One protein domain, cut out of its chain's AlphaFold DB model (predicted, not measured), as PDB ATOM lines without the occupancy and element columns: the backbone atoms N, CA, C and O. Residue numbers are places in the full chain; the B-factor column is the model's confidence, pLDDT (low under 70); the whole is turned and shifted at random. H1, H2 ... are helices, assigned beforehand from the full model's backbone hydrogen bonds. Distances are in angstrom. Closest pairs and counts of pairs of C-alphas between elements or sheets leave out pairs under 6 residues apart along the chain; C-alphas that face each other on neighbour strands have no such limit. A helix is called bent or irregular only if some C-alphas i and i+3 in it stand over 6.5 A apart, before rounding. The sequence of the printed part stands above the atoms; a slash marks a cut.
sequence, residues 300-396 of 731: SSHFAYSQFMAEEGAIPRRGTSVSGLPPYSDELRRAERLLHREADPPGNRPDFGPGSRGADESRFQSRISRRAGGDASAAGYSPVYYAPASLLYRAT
ATOM      1  N   SER A 300     -36.947  34.728  22.739       96.00
ATOM      2  CA  SER A 300     -36.830  33.603  21.798       96.00
ATOM      3  C   SER A 300     -37.985  32.607  21.923       96.00
ATOM      4  O   SER A 300     -38.555  32.205  20.913       96.00
ATOM      5  N   SER A 301     -38.394  32.253  23.145       96.31
ATOM      6  CA  SER A 301     -39.544  31.372  23.385       96.31
ATOM      7  C   SER A 301     -40.860  32.025  22.989       96.31
ATOM      8  O   SER A 301     -41.726  31.373  22.406       96.31
ATOM      9  N   HIS A 302     -41.021  33.317  23.281       97.56
ATOM     10  CA  HIS A 302     -42.219  34.058  22.899       97.56
ATOM     11  C   HIS A 302     -42.329  34.241  21.375       97.56
ATOM     12  O   HIS A 302     -43.420  34.110  20.821       97.56
ATOM     13  N   PHE A 303     -41.207  34.468  20.687       97.88
ATOM     14  CA  PHE A 303     -41.137  34.462  19.226       97.88
ATOM     15  C   PHE A 303     -41.431  33.067  18.654       97.88
ATOM     16  O   PHE A 303     -42.261  32.956  17.755       97.88
ATOM     17  N   ALA A 304     -40.821  32.006  19.199       97.12
ATOM     18  CA  ALA A 304     -41.026  30.626  18.753       97.12
ATOM     19  C   ALA A 304     -42.496  30.187  18.844       97.12
ATOM     20  O   ALA A 304     -42.987  29.517  17.940       97.12
ATOM     21  N   TYR A 305     -43.225  30.627  19.877       97.38
ATOM     22  CA  TYR A 305     -44.670  30.398  20.000       97.38
ATOM     23  C   TYR A 305     -45.430  30.973  18.792       97.38
ATOM     24  O   TYR A 305     -46.206  30.271  18.144       97.38
ATOM     25  N   SER A 306     -45.201  32.249  18.462       97.25
ATOM     26  CA  SER A 306     -45.865  32.908  17.330       97.25
ATOM     27  C   SER A 306     -45.371  32.421  15.964       97.25
ATOM     28  O   SER A 306     -46.167  32.401  15.029       97.25
ATOM     29  N   GLN A 307     -44.107  32.006  15.842       96.75
ATOM     30  CA  GLN A 307     -43.575  31.340  14.649       96.75
ATOM     31  C   GLN A 307     -44.282  29.998  14.422       96.75
ATOM     32  O   GLN A 307     -44.790  29.764  13.331       96.75
ATOM     33  N   PHE A 308     -44.424  29.169  15.457       96.06
ATOM     34  CA  PHE A 308     -45.115  27.883  15.356       96.06
ATOM     35  C   PHE A 308     -46.604  28.037  14.992       96.06
ATOM     36  O   PHE A 308     -47.126  27.356  14.110       96.06
ATOM     37  N   MET A 309     -47.293  29.019  15.587       95.50
ATOM     38  CA  MET A 309     -48.662  29.370  15.175       95.50
ATOM     39  C   MET A 309     -48.764  29.850  13.715       95.50
ATOM     40  O   MET A 309     -49.857  29.841  13.148       95.50
ATOM     41  N   ALA A 310     -47.665  30.322  13.119       95.25
ATOM     42  CA  ALA A 310     -47.626  30.852  11.760       95.25
ATOM     43  C   ALA A 310     -47.227  29.816  10.697       95.25
ATOM     44  O   ALA A 310     -47.786  29.864   9.601       95.25
ATOM     45  N   GLU A 311     -46.281  28.926  11.012       94.50
ATOM     46  CA  GLU A 311     -45.676  27.956  10.085       94.50
ATOM     47  C   GLU A 311     -46.357  26.571  10.172       94.50
ATOM     48  O   GLU A 311     -46.683  25.983   9.141       94.50
ATOM     49  N   GLU A 312     -46.647  26.065  11.380       92.56
ATOM     50  CA  GLU A 312     -47.388  24.811  11.611       92.56
ATOM     51  C   GLU A 312     -48.913  25.004  11.704       92.56
ATOM     52  O   GLU A 312     -49.671  24.049  11.542       92.56
ATOM     53  N   GLY A 313     -49.389  26.225  11.981       91.44
ATOM     54  CA  GLY A 313     -50.824  26.543  12.074       91.44
ATOM     55  C   GLY A 313     -51.543  25.985  13.314       91.44
ATOM     56  O   GLY A 313     -52.771  26.040  13.388       91.44
ATOM     57  N   ALA A 314     -50.799  25.469  14.295       90.31
ATOM     58  CA  ALA A 314     -51.316  24.868  15.525       90.31
ATOM     59  C   ALA A 314     -50.995  25.717  16.774       90.31
ATOM     60  O   ALA A 314     -50.189  26.645  16.725       90.31
ATOM     61  N   ILE A 315     -51.613  25.399  17.921       91.06
ATOM     62  CA  ILE A 315     -51.229  25.999  19.214       91.06
ATOM     63  C   ILE A 315     -50.069  25.181  19.811       91.06
ATOM     64  O   ILE A 315     -50.232  23.965  19.953       91.06
ATOM     65  N   PRO A 316     -48.954  25.820  20.214       89.94
ATOM     66  CA  PRO A 316     -47.906  25.212  21.035       89.94
ATOM     67  C   PRO A 316     -48.454  24.508  22.280       89.94
ATOM     68  O   PRO A 316     -49.433  24.949  22.886       89.94
ATOM     69  N   ARG A 317     -47.804  23.422  22.702       86.38
ATOM     70  CA  ARG A 317     -48.177  22.675  23.908       86.38
ATOM     71  C   ARG A 317     -46.921  22.216  24.633       86.38
ATOM     72  O   ARG A 317     -46.169  21.376  24.143       86.38
ATOM     73  N   ARG A 318     -46.699  22.765  25.828       84.06
ATOM     74  CA  ARG A 318     -45.542  22.427  26.664       84.06
ATOM     75  C   ARG A 318     -45.456  20.916  26.913       84.06
ATOM     76  O   ARG A 318     -46.386  20.329  27.457       84.06
ATOM     77  N   GLY A 319     -44.313  20.322  26.569       82.75
ATOM     78  CA  GLY A 319     -44.048  18.891  26.752       82.75
ATOM     79  C   GLY A 319     -44.511  17.986  25.604       82.75
ATOM     80  O   GLY A 319     -44.347  16.775  25.713       82.75
ATOM     81  N   THR A 320     -45.049  18.528  24.506       84.25
ATOM     82  CA  THR A 320     -45.337  17.755  23.285       84.25
ATOM     83  C   THR A 320     -44.711  18.433  22.066       84.25
ATOM     84  O   THR A 320     -45.236  19.441  21.598       84.25
ATOM     85  N   SER A 321     -43.618  17.871  21.543       85.06
ATOM     86  CA  SER A 321     -43.021  18.304  20.272       85.06
ATOM     87  C   SER A 321     -43.775  17.705  19.075       85.06
ATOM     88  O   SER A 321     -44.068  16.507  19.040       85.06
ATOM     89  N   VAL A 322     -44.076  18.532  18.074       83.25
ATOM     90  CA  VAL A 322     -44.593  18.095  16.772       83.25
ATOM     91  C   VAL A 322     -43.465  17.497  15.933       83.25
ATOM     92  O   VAL A 322     -42.396  18.085  15.778       83.25
ATOM     93  N   SER A 323     -43.717  16.309  15.374       79.00
ATOM     94  CA  SER A 323     -42.805  15.581  14.474       79.00
ATOM     95  C   SER A 323     -41.385  15.344  15.021       79.00
ATOM     96  O   SER A 323     -40.468  15.110  14.239       79.00
ATOM     97  N   GLY A 324     -41.188  15.399  16.345       82.31
ATOM     98  CA  GLY A 324     -39.868  15.262  16.973       82.31
ATOM     99  C   GLY A 324     -38.919  16.435  16.696       82.31
ATOM    100  O   GLY A 324     -37.710  16.299  16.873       82.31
ATOM    101  N   LEU A 325     -39.442  17.577  16.240       89.50
ATOM    102  CA  LEU A 325     -38.645  18.764  15.944       89.50
ATOM    103  C   LEU A 325     -38.137  19.441  17.232       89.50
ATOM    104  O   LEU A 325     -38.786  19.348  18.279       89.50
ATOM    105  N   PRO A 326     -37.000  20.160  17.177       91.50
ATOM    106  CA  PRO A 326     -36.492  20.912  18.321       91.50
ATOM    107  C   PRO A 326     -37.423  22.087  18.698       91.50
ATOM    108  O   PRO A 326     -38.067  22.651  17.811       91.50
ATOM    109  N   PRO A 327     -37.437  22.543  19.969       91.81
ATOM    110  CA  PRO A 327     -38.346  23.598  20.449       91.81
ATOM    111  C   PRO A 327     -38.270  24.937  19.702       91.81
ATOM    112  O   PRO A 327     -39.232  25.704  19.684       91.81
ATOM    113  N   TYR A 328     -37.121  25.211  19.086       94.81
ATOM    114  CA  TYR A 328     -36.791  26.430  18.357       94.81
ATOM    115  C   TYR A 328     -36.403  26.072  16.921       94.81
ATOM    116  O   TYR A 328     -35.612  25.146  16.721       94.81
ATOM    117  N   SER A 329     -36.884  26.828  15.932       94.56
ATOM    118  CA  SER A 329     -36.578  26.591  14.513       94.56
ATOM    119  C   SER A 329     -35.094  26.747  14.173       94.56
ATOM    120  O   SER A 329     -34.340  27.396  14.901       94.56
ATOM    121  N   ASP A 330     -34.644  26.162  13.059       93.31
ATOM    122  CA  ASP A 330     -33.241  26.275  12.635       93.31
ATOM    123  C   ASP A 330     -32.847  27.732  12.359       93.31
ATOM    124  O   ASP A 330     -31.733  28.139  12.691       93.31
ATOM    125  N   GLU A 331     -33.780  28.522  11.820       93.31
ATOM    126  CA  GLU A 331     -33.646  29.966  11.615       93.31
ATOM    127  C   GLU A 331     -33.436  30.702  12.949       93.31
ATOM    128  O   GLU A 331     -32.457  31.438  13.096       93.31
ATOM    129  N   LEU A 332     -34.287  30.443  13.950       94.38
ATOM    130  CA  LEU A 332     -34.186  31.057  15.276       94.38
ATOM    131  C   LEU A 332     -32.884  30.666  15.987       94.38
ATOM    132  O   LEU A 332     -32.109  31.547  16.364       94.38
ATOM    133  N   ARG A 333     -32.575  29.362  16.079       92.50
ATOM    134  CA  ARG A 333     -31.332  28.894  16.723       92.50
ATOM    135  C   ARG A 333     -30.095  29.453  16.006       92.50
ATOM    136  O   ARG A 333     -29.058  29.672  16.632       92.50
ATOM    137  N   ARG A 334     -30.157  29.682  14.686       90.94
ATOM    138  CA  ARG A 334     -29.050  30.284  13.924       90.94
ATOM    139  C   ARG A 334     -28.923  31.790  14.166       90.94
ATOM    140  O   ARG A 334     -27.789  32.261  14.235       90.94
ATOM    141  N   ALA A 335     -30.031  32.509  14.349       91.44
ATOM    142  CA  ALA A 335     -30.033  33.912  14.759       91.44
ATOM    143  C   ALA A 335     -29.465  34.097  16.177       91.44
ATOM    144  O   ALA A 335     -28.611  34.958  16.383       91.44
ATOM    145  N   GLU A 336     -29.834  33.240  17.133       90.81
ATOM    146  CA  GLU A 336     -29.271  33.243  18.494       90.81
ATOM    147  C   GLU A 336     -27.753  33.008  18.501       90.81
ATOM    148  O   GLU A 336     -27.025  33.720  19.196       90.81
ATOM    149  N   ARG A 337     -27.257  32.098  17.645       87.25
ATOM    150  CA  ARG A 337     -25.817  31.859  17.410       87.25
ATOM    151  C   ARG A 337     -25.098  32.937  16.577       87.25
ATOM    152  O   ARG A 337     -23.892  32.822  16.378       87.25
ATOM    153  N   LEU A 338     -25.794  33.949  16.048       86.38
ATOM    154  CA  LEU A 338     -25.162  35.173  15.513       86.38
ATOM    155  C   LEU A 338     -25.180  36.325  16.525       86.38
ATOM    156  O   LEU A 338     -24.316  37.196  16.478       86.38
ATOM    157  N   LEU A 339     -26.161  36.327  17.430       87.81
ATOM    158  CA  LEU A 339     -26.293  37.287  18.528       87.81
ATOM    159  C   LEU A 339     -25.464  36.905  19.761       87.81
ATOM    160  O   LEU A 339     -25.384  37.701  20.693       87.81
ATOM    161  N   HIS A 340     -24.897  35.694  19.772       86.25
ATOM    162  CA  HIS A 340     -24.196  35.075  20.900       86.25
ATOM    163  C   HIS A 340     -25.042  35.090  22.173       86.25
ATOM    164  O   HIS A 340     -24.594  35.481  23.246       86.25
ATOM    165  N   ARG A 341     -26.313  34.689  22.030       85.19
ATOM    166  CA  ARG A 341     -27.376  34.875  23.033       85.19
ATOM    167  C   ARG A 341     -27.078  34.265  24.409       85.19
ATOM    168  O   ARG A 341     -27.577  34.782  25.410       85.19
ATOM    169  N   GLU A 342     -26.288  33.194  24.416       79.38
ATOM    170  CA  GLU A 342     -25.873  32.385  25.572       79.38
ATOM    171  C   GLU A 342     -24.500  32.803  26.138       79.38
ATOM    172  O   GLU A 342     -24.102  32.339  27.205       79.38
ATOM    173  N   ALA A 343     -23.769  33.686  25.446       78.38
ATOM    174  CA  ALA A 343     -22.477  34.181  25.906       78.38
ATOM    175  C   ALA A 343     -22.630  35.119  27.111       78.38
ATOM    176  O   ALA A 343     -23.629  35.823  27.272       78.38
ATOM    177  N   ASP A 344     -21.597  35.168  27.948       74.06
ATOM    178  CA  ASP A 344     -21.588  35.977  29.160       74.06
ATOM    179  C   ASP A 344     -21.701  37.480  28.828       74.06
ATOM    180  O   ASP A 344     -20.838  38.004  28.117       74.06
ATOM    181  N   PRO A 345     -22.689  38.229  29.362       74.06
ATOM    182  CA  PRO A 345     -22.772  39.670  29.141       74.06
ATOM    183  C   PRO A 345     -21.519  40.383  29.658       74.06
ATOM    184  O   PRO A 345     -21.101  40.093  30.783       74.06
ATOM    185  N   PRO A 346     -20.918  41.323  28.898       68.81
ATOM    186  CA  PRO A 346     -21.434  41.990  27.691       68.81
ATOM    187  C   PRO A 346     -21.012  41.349  26.347       68.81
ATOM    188  O   PRO A 346     -21.071  42.006  25.310       68.81
ATOM    189  N   GLY A 347     -20.549  40.098  26.347       72.81
ATOM    190  CA  GLY A 347     -20.250  39.311  25.144       72.81
ATOM    191  C   GLY A 347     -21.488  38.781  24.410       72.81
ATOM    192  O   GLY A 347     -21.348  38.249  23.313       72.81
ATOM    193  N   ASN A 348     -22.691  38.967  24.964       79.25
ATOM    194  CA  ASN A 348     -23.993  38.601  24.391       79.25
ATOM    195  C   ASN A 348     -24.420  39.510  23.217       79.25
ATOM    196  O   ASN A 348     -25.503  40.099  23.222       79.25
ATOM    197  N   ARG A 349     -23.541  39.677  22.228       83.25
ATOM    198  CA  ARG A 349     -23.723  40.516  21.035       83.25
ATOM    199  C   ARG A 349     -22.986  39.912  19.834       83.25
ATOM    200  O   ARG A 349     -21.987  39.228  20.044       83.25
ATOM    201  N   PRO A 350     -23.350  40.256  18.584       84.94
ATOM    202  CA  PRO A 350     -22.546  39.895  17.419       84.94
ATOM    203  C   PRO A 350     -21.080  40.348  17.531       84.94
ATOM    204  O   PRO A 350     -20.759  41.352  18.179       84.94
ATOM    205  N   ASP A 351     -20.180  39.631  16.857       80.12
ATOM    206  CA  ASP A 351     -18.781  40.042  16.713       80.12
ATOM    207  C   ASP A 351     -18.664  41.119  15.626       80.12
ATOM    208  O   ASP A 351     -18.987  40.866  14.465       80.12
ATOM    209  N   PHE A 352     -18.167  42.309  15.969       78.12
ATOM    210  CA  PHE A 352     -18.053  43.449  15.041       78.12
ATOM    211  C   PHE A 352     -16.610  43.735  14.571       78.12
ATOM    212  O   PHE A 352     -16.348  44.798  14.011       78.12
ATOM    213  N   GLY A 353     -15.670  42.817  14.826       70.75
ATOM    214  CA  GLY A 353     -14.259  42.957  14.447       70.75
ATOM    215  C   GLY A 353     -13.967  42.665  12.961       70.75
ATOM    216  O   GLY A 353     -14.828  42.125  12.260       70.75
ATOM    217  N   PRO A 354     -12.749  42.981  12.473       64.19
ATOM    218  CA  PRO A 354     -12.331  42.707  11.097       64.19
ATOM    219  C   PRO A 354     -12.534  41.240  10.692       64.19
ATOM    220  O   PRO A 354     -12.286  40.328  11.479       64.19
ATOM    221  N   GLY A 355     -13.006  41.013   9.464       66.81
ATOM    222  CA  GLY A 355     -13.356  39.682   8.952       66.81
ATOM    223  C   GLY A 355     -14.719  39.142   9.414       66.81
ATOM    224  O   GLY A 355     -15.242  38.220   8.790       66.81
ATOM    225  N   SER A 356     -15.351  39.724  10.441       72.50
ATOM    226  CA  SER A 356     -16.741  39.404  10.782       72.50
ATOM    227  C   SER A 356     -17.729  40.200   9.925       72.50
ATOM    228  O   SER A 356     -17.527  41.378   9.642       72.50
ATOM    229  N   ARG A 357     -18.860  39.570   9.586       69.44
ATOM    230  CA  ARG A 357     -20.023  40.224   8.953       69.44
ATOM    231  C   ARG A 357     -21.067  40.714   9.976       69.44
ATOM    232  O   ARG A 357     -22.209  40.961   9.609       69.44
ATOM    233  N   GLY A 358     -20.703  40.809  11.260       80.75
ATOM    234  CA  GLY A 358     -21.540  41.378  12.326       80.75
ATOM    235  C   GLY A 358     -22.965  40.820  12.375       80.75
ATOM    236  O   GLY A 358     -23.152  39.604  12.346       80.75
ATOM    237  N   ALA A 359     -23.967  41.697  12.421       82.81
ATOM    238  CA  ALA A 359     -25.380  41.309  12.478       82.81
ATOM    239  C   ALA A 359     -26.016  40.967  11.107       82.81
ATOM    240  O   ALA A 359     -27.236  40.899  11.011       82.81
ATOM    241  N   ASP A 360     -25.241  40.782  10.031       81.19
ATOM    242  CA  ASP A 360     -25.827  40.525   8.708       81.19
ATOM    243  C   ASP A 360     -26.381  39.093   8.576       81.19
ATOM    244  O   ASP A 360     -25.641  38.104   8.626       81.19
ATOM    245  N   GLU A 361     -27.695  39.008   8.352       81.94
ATOM    246  CA  GLU A 361     -28.454  37.765   8.161       81.94
ATOM    247  C   GLU A 361     -28.290  37.163   6.753       81.94
ATOM    248  O   GLU A 361     -28.757  36.054   6.509       81.94
ATOM    249  N   SER A 362     -27.574  37.825   5.828       72.75
ATOM    250  CA  SER A 362     -27.274  37.288   4.480       72.75
ATOM    251  C   SER A 362     -26.563  35.925   4.484       72.75
ATOM    252  O   SER A 362     -26.544  35.222   3.478       72.75
ATOM    253  N   ARG A 363     -25.980  35.544   5.629       66.31
ATOM    254  CA  ARG A 363     -25.359  34.236   5.877       66.31
ATOM    255  C   ARG A 363     -26.370  33.090   5.961       66.31
ATOM    256  O   ARG A 363     -25.959  31.930   5.983       66.31
ATOM    257  N   PHE A 364     -27.657  33.387   6.118       76.62
ATOM    258  CA  PHE A 364     -28.697  32.372   6.162       76.62
ATOM    259  C   PHE A 364     -28.957  31.892   4.738       76.62
ATOM    260  O   PHE A 364     -29.307  32.678   3.859       76.62
ATOM    261  N   GLN A 365     -28.781  30.590   4.506       62.59
ATOM    262  CA  GLN A 365     -29.190  29.976   3.245       62.59
ATOM    263  C   GLN A 365     -30.681  30.261   3.021       62.59
ATOM    264  O   GLN A 365     -31.475  30.201   3.959       62.59
ATOM    265  N   SER A 366     -31.087  30.499   1.774       59.22
ATOM    266  CA  SER A 366     -32.472  30.840   1.399       59.22
ATOM    267  C   SER A 366     -33.517  29.747   1.693       59.22
ATOM    268  O   SER A 366     -34.690  29.916   1.370       59.22
ATOM    269  N   ARG A 367     -33.096  28.630   2.302       70.56
ATOM    270  CA  ARG A 367     -33.881  27.432   2.625       70.56
ATOM    271  C   ARG A 367     -33.753  26.978   4.094       70.56
ATOM    272  O   ARG A 367     -34.119  25.846   4.388       70.56
ATOM    273  N   ILE A 368     -33.216  27.795   5.015       88.12
ATOM    274  CA  ILE A 368     -33.167  27.406   6.443       88.12
ATOM    275  C   ILE A 368     -34.593  27.191   6.978       88.12
ATOM    276  O   ILE A 368     -35.478  28.020   6.763       88.12
ATOM    277  N   SER A 369     -34.807  26.077   7.686       90.88
ATOM    278  CA  SER A 369     -36.119  25.705   8.215       90.88
ATOM    279  C   SER A 369     -36.618  26.684   9.278       90.88
ATOM    280  O   SER A 369     -35.911  27.021  10.234       90.88
ATOM    281  N   ARG A 370     -37.883  27.086   9.135       92.81
ATOM    282  CA  ARG A 370     -38.636  27.874  10.122       92.81
ATOM    283  C   ARG A 370     -39.552  27.031  11.009       92.81
ATOM    284  O   ARG A 370     -40.134  27.571  11.943       92.81
ATOM    285  N   ARG A 371     -39.649  25.727  10.730       92.94
ATOM    286  CA  ARG A 371     -40.464  24.781  11.500       92.94
ATOM    287  C   ARG A 371     -39.871  24.502  12.877       92.94
ATOM    288  O   ARG A 371     -38.648  24.542  13.034       92.94
ATOM    289  N   ALA A 372     -40.720  24.198  13.853       93.19
ATOM    290  CA  ALA A 372     -40.335  23.961  15.247       93.19
ATOM    291  C   ALA A 372     -41.223  22.904  15.931       93.19
ATOM    292  O   ALA A 372     -42.319  22.597  15.474       93.19
ATOM    293  N   GLY A 373     -40.762  22.364  17.063       91.31
ATOM    294  CA  GLY A 373     -41.505  21.388  17.868       91.31
ATOM    295  C   GLY A 373     -42.719  21.971  18.599       91.31
ATOM    296  O   GLY A 373     -43.697  21.261  18.812       91.31
ATOM    297  N   GLY A 374     -42.699  23.263  18.948       90.25
ATOM    298  CA  GLY A 374     -43.813  23.921  19.647       90.25
ATOM    299  C   GLY A 374     -43.870  23.661  21.161       90.25
ATOM    300  O   GLY A 374     -44.909  23.879  21.782       90.25
ATOM    301  N   ASP A 375     -42.764  23.224  21.766       91.44
ATOM    302  CA  ASP A 375     -42.633  22.869  23.187       91.44
ATOM    303  C   ASP A 375     -41.683  23.791  23.988       91.44
ATOM    304  O   ASP A 375     -41.427  23.538  25.168       91.44
ATOM    305  N   ALA A 376     -41.216  24.895  23.383       91.81
ATOM    306  CA  ALA A 376     -40.396  25.938  24.021       91.81
ATOM    307  C   ALA A 376     -41.027  26.500  25.314       91.81
ATOM    308  O   ALA A 376     -42.229  26.375  25.537       91.81
ATOM    309  N   SER A 377     -40.250  27.180  26.173       91.69
ATOM    310  CA  SER A 377     -40.698  27.527  27.542       91.69
ATOM    311  C   SER A 377     -42.003  28.343  27.613       91.69
ATOM    312  O   SER A 377     -42.763  28.203  28.575       91.69
ATOM    313  N   ALA A 378     -42.315  29.128  26.577       93.81
ATOM    314  CA  ALA A 378     -43.559  29.890  26.461       93.81
ATOM    315  C   ALA A 378     -44.801  29.041  26.110       93.81
ATOM    316  O   ALA A 378     -45.920  29.509  26.313       93.81
ATOM    317  N   ALA A 379     -44.648  27.801  25.631       91.81
ATOM    318  CA  ALA A 379     -45.731  26.911  25.179       91.81
ATOM    319  C   ALA A 379     -46.712  26.464  26.286       91.81
ATOM    320  O   ALA A 379     -47.656  25.720  26.026       91.81
ATOM    321  N   GLY A 380     -46.487  26.888  27.536       88.06
ATOM    322  CA  GLY A 380     -47.440  26.748  28.643       88.06
ATOM    323  C   GLY A 380     -48.399  27.936  28.812       88.06
ATOM    324  O   GLY A 380     -49.283  27.874  29.662       88.06
ATOM    325  N   TYR A 381     -48.229  29.024  28.053       91.56
ATOM    326  CA  TYR A 381     -49.094  30.208  28.112       91.56
ATOM    327  C   TYR A 381     -50.245  30.138  27.101       91.56
ATOM    328  O   TYR A 381     -50.171  29.426  26.098       91.56
ATOM    329  N   SER A 382     -51.315  30.905  27.346       91.31
ATOM    330  CA  SER A 382     -52.440  30.966  26.409       91.31
ATOM    331  C   SER A 382     -52.066  31.748  25.135       91.31
ATOM    332  O   SER A 382     -51.289  32.706  25.205       91.31
ATOM    333  N   PRO A 383     -52.646  31.398  23.974       92.50
ATOM    334  CA  PRO A 383     -52.258  31.956  22.678       92.50
ATOM    335  C   PRO A 383     -52.688  33.414  22.435       92.50
ATOM    336  O   PRO A 383     -52.377  33.971  21.386       92.50
ATOM    337  N   VAL A 384     -53.401  34.055  23.367       92.56
ATOM    338  CA  VAL A 384     -54.098  35.338  23.135       92.56
ATOM    339  C   VAL A 384     -53.153  36.500  22.808       92.56
ATOM    340  O   VAL A 384     -53.474  37.319  21.951       92.56
ATOM    341  N   TYR A 385     -51.967  36.561  23.424       96.12
ATOM    342  CA  TYR A 385     -50.932  37.519  23.013       96.12
ATOM    343  C   TYR A 385     -50.289  37.136  21.667       96.12
ATOM    344  O   TYR A 385     -49.978  38.003  20.849       96.12
ATOM    345  N   TYR A 386     -50.091  35.836  21.445       96.81
ATOM    346  CA  TYR A 386     -49.267  35.291  20.369       96.81
ATOM    347  C   TYR A 386     -49.972  35.237  19.013       96.81
ATOM    348  O   TYR A 386     -49.284  35.268  17.996       96.81
ATOM    349  N   ALA A 387     -51.307  35.189  18.978       95.44
ATOM    350  CA  ALA A 387     -52.079  35.160  17.735       95.44
ATOM    351  C   ALA A 387     -52.004  36.489  16.942       95.44
ATOM    352  O   ALA A 387     -51.687  36.443  15.754       95.44
ATOM    353  N   PRO A 388     -52.171  37.690  17.539       96.31
ATOM    354  CA  PRO A 388     -51.857  38.945  16.846       96.31
ATOM    355  C   PRO A 388     -50.392  39.023  16.385       96.31
ATOM    356  O   PRO A 388     -50.111  39.476  15.276       96.31
ATOM    357  N   ALA A 389     -49.452  38.529  17.197       97.00
ATOM    358  CA  ALA A 389     -48.037  38.498  16.834       97.00
ATOM    359  C   ALA A 389     -47.723  37.501  15.695       97.00
ATOM    360  O   ALA A 389     -46.869  37.799  14.863       97.00
ATOM    361  N   SER A 390     -48.428  36.368  15.582       96.75
ATOM    362  CA  SER A 390     -48.266  35.429  14.459       96.75
ATOM    363  C   SER A 390     -48.879  35.965  13.159       96.75
ATOM    364  O   SER A 390     -48.339  35.721  12.081       96.75
ATOM    365  N   LEU A 391     -49.933  36.788  13.234       95.88
ATOM    366  CA  LEU A 391     -50.422  37.550  12.079       95.88
ATOM    367  C   LEU A 391     -49.379  38.573  11.595       95.88
ATOM    368  O   LEU A 391     -49.106  38.632  10.398       95.88
ATOM    369  N   LEU A 392     -48.736  39.321  12.503       96.56
ATOM    370  CA  LEU A 392     -47.645  40.245  12.146       96.56
ATOM    371  C   LEU A 392     -46.411  39.519  11.585       96.56
ATOM    372  O   LEU A 392     -45.799  40.009  10.635       96.56
ATOM    373  N   TYR A 393     -46.077  38.342  12.124       95.94
ATOM    374  CA  TYR A 393     -45.055  37.451  11.570       95.94
ATOM    375  C   TYR A 393     -45.386  37.083  10.113       95.94
ATOM    376  O   TYR A 393     -44.547  37.274   9.234       95.94
ATOM    377  N   ARG A 394     -46.613  36.612   9.835       94.25
ATOM    378  CA  ARG A 394     -47.040  36.179   8.487       94.25
ATOM    379  C   ARG A 394     -47.158  37.327   7.488       94.25
ATOM    380  O   ARG A 394     -46.871  37.130   6.314       94.25
ATOM    381  N   ALA A 395     -47.553  38.514   7.944       93.62
ATOM    382  CA  ALA A 395     -47.602  39.720   7.118       93.62
ATOM    383  C   ALA A 395     -46.204  40.276   6.768       93.62
ATOM    384  O   ALA A 395     -46.084  41.099   5.863       93.62
ATOM    385  N   THR A 396     -45.146  39.839   7.465       90.94
ATOM    386  CA  THR A 396     -43.784  40.365   7.313       90.94
ATOM    387  C   THR A 396     -42.870  39.365   6.599       90.94
ATOM    388  O   THR A 396     -42.275  38.474   7.210       90.94
TER     389      THR A 396
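AT A GLANCE: This is residues 300 to 396 of the 731 residues of the protein "DUF2142 domain-containing protein" of Actinobacteria bacterium (UniProt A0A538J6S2). With little regular structure, the model has H4 crossing H1, short H3 by the start of H1, and H2 reaching away from there, while the long loop of residues 340 to 376 runs out past H2 and folds back to H3. The 97 printed residues, 36 of them in H1 to H4 in chain order, hold no named strand: all helix. The whole is only just compact, close to loose (radius of gyration of the C-alphas 14.6 A), spanning 43 by 29 by 26 A.

IN THESE COORDINATES: Find C-alpha 300 at (-36.830, 33.603, 21.798); there H1, residues 300 to 311, starts its 15.7 A. H4, residues 386 to 395, runs 14.1 A to C-alpha 395 at (-47.602, 39.720, 7.118). H2, residues 330 to 339, spans 14.3 A; H3, residues 377 to 380, is only just irregular, its end C-alphas 6.9 A apart.

HOW THE PARTS SIT: H1 and H4 touch at a steep tilt of 62 degrees, the same way; their closest C-alphas, of Ser 306 and Ser 390, are 4.5 A apart. With residues 301 to 305 alone H1 touches H3, closest at the C-alphas of Ser 301 and Ala 378, 5.3 A. H1 and H2 are close but not clearly touching, the C-alphas of Ser 300 and Leu 332 being closest at 7.5 A. H2 and H4 are apart. In H1, H2 and H4 every O i to N i+4 pair is within hydrogen-bond range; H3 is too short for one, and its one O i to N i+3 pair is not within range.

THE WHOLE: The farthest C-alphas, of Pro 354 and Ser 382, are 44.5 A apart. The printed part has no cut; links H1 to H2 and H2 to H3 are long. Look for pLDDT under 70 at residues 346, 354 to 355, 357, 363 and 365 to 366.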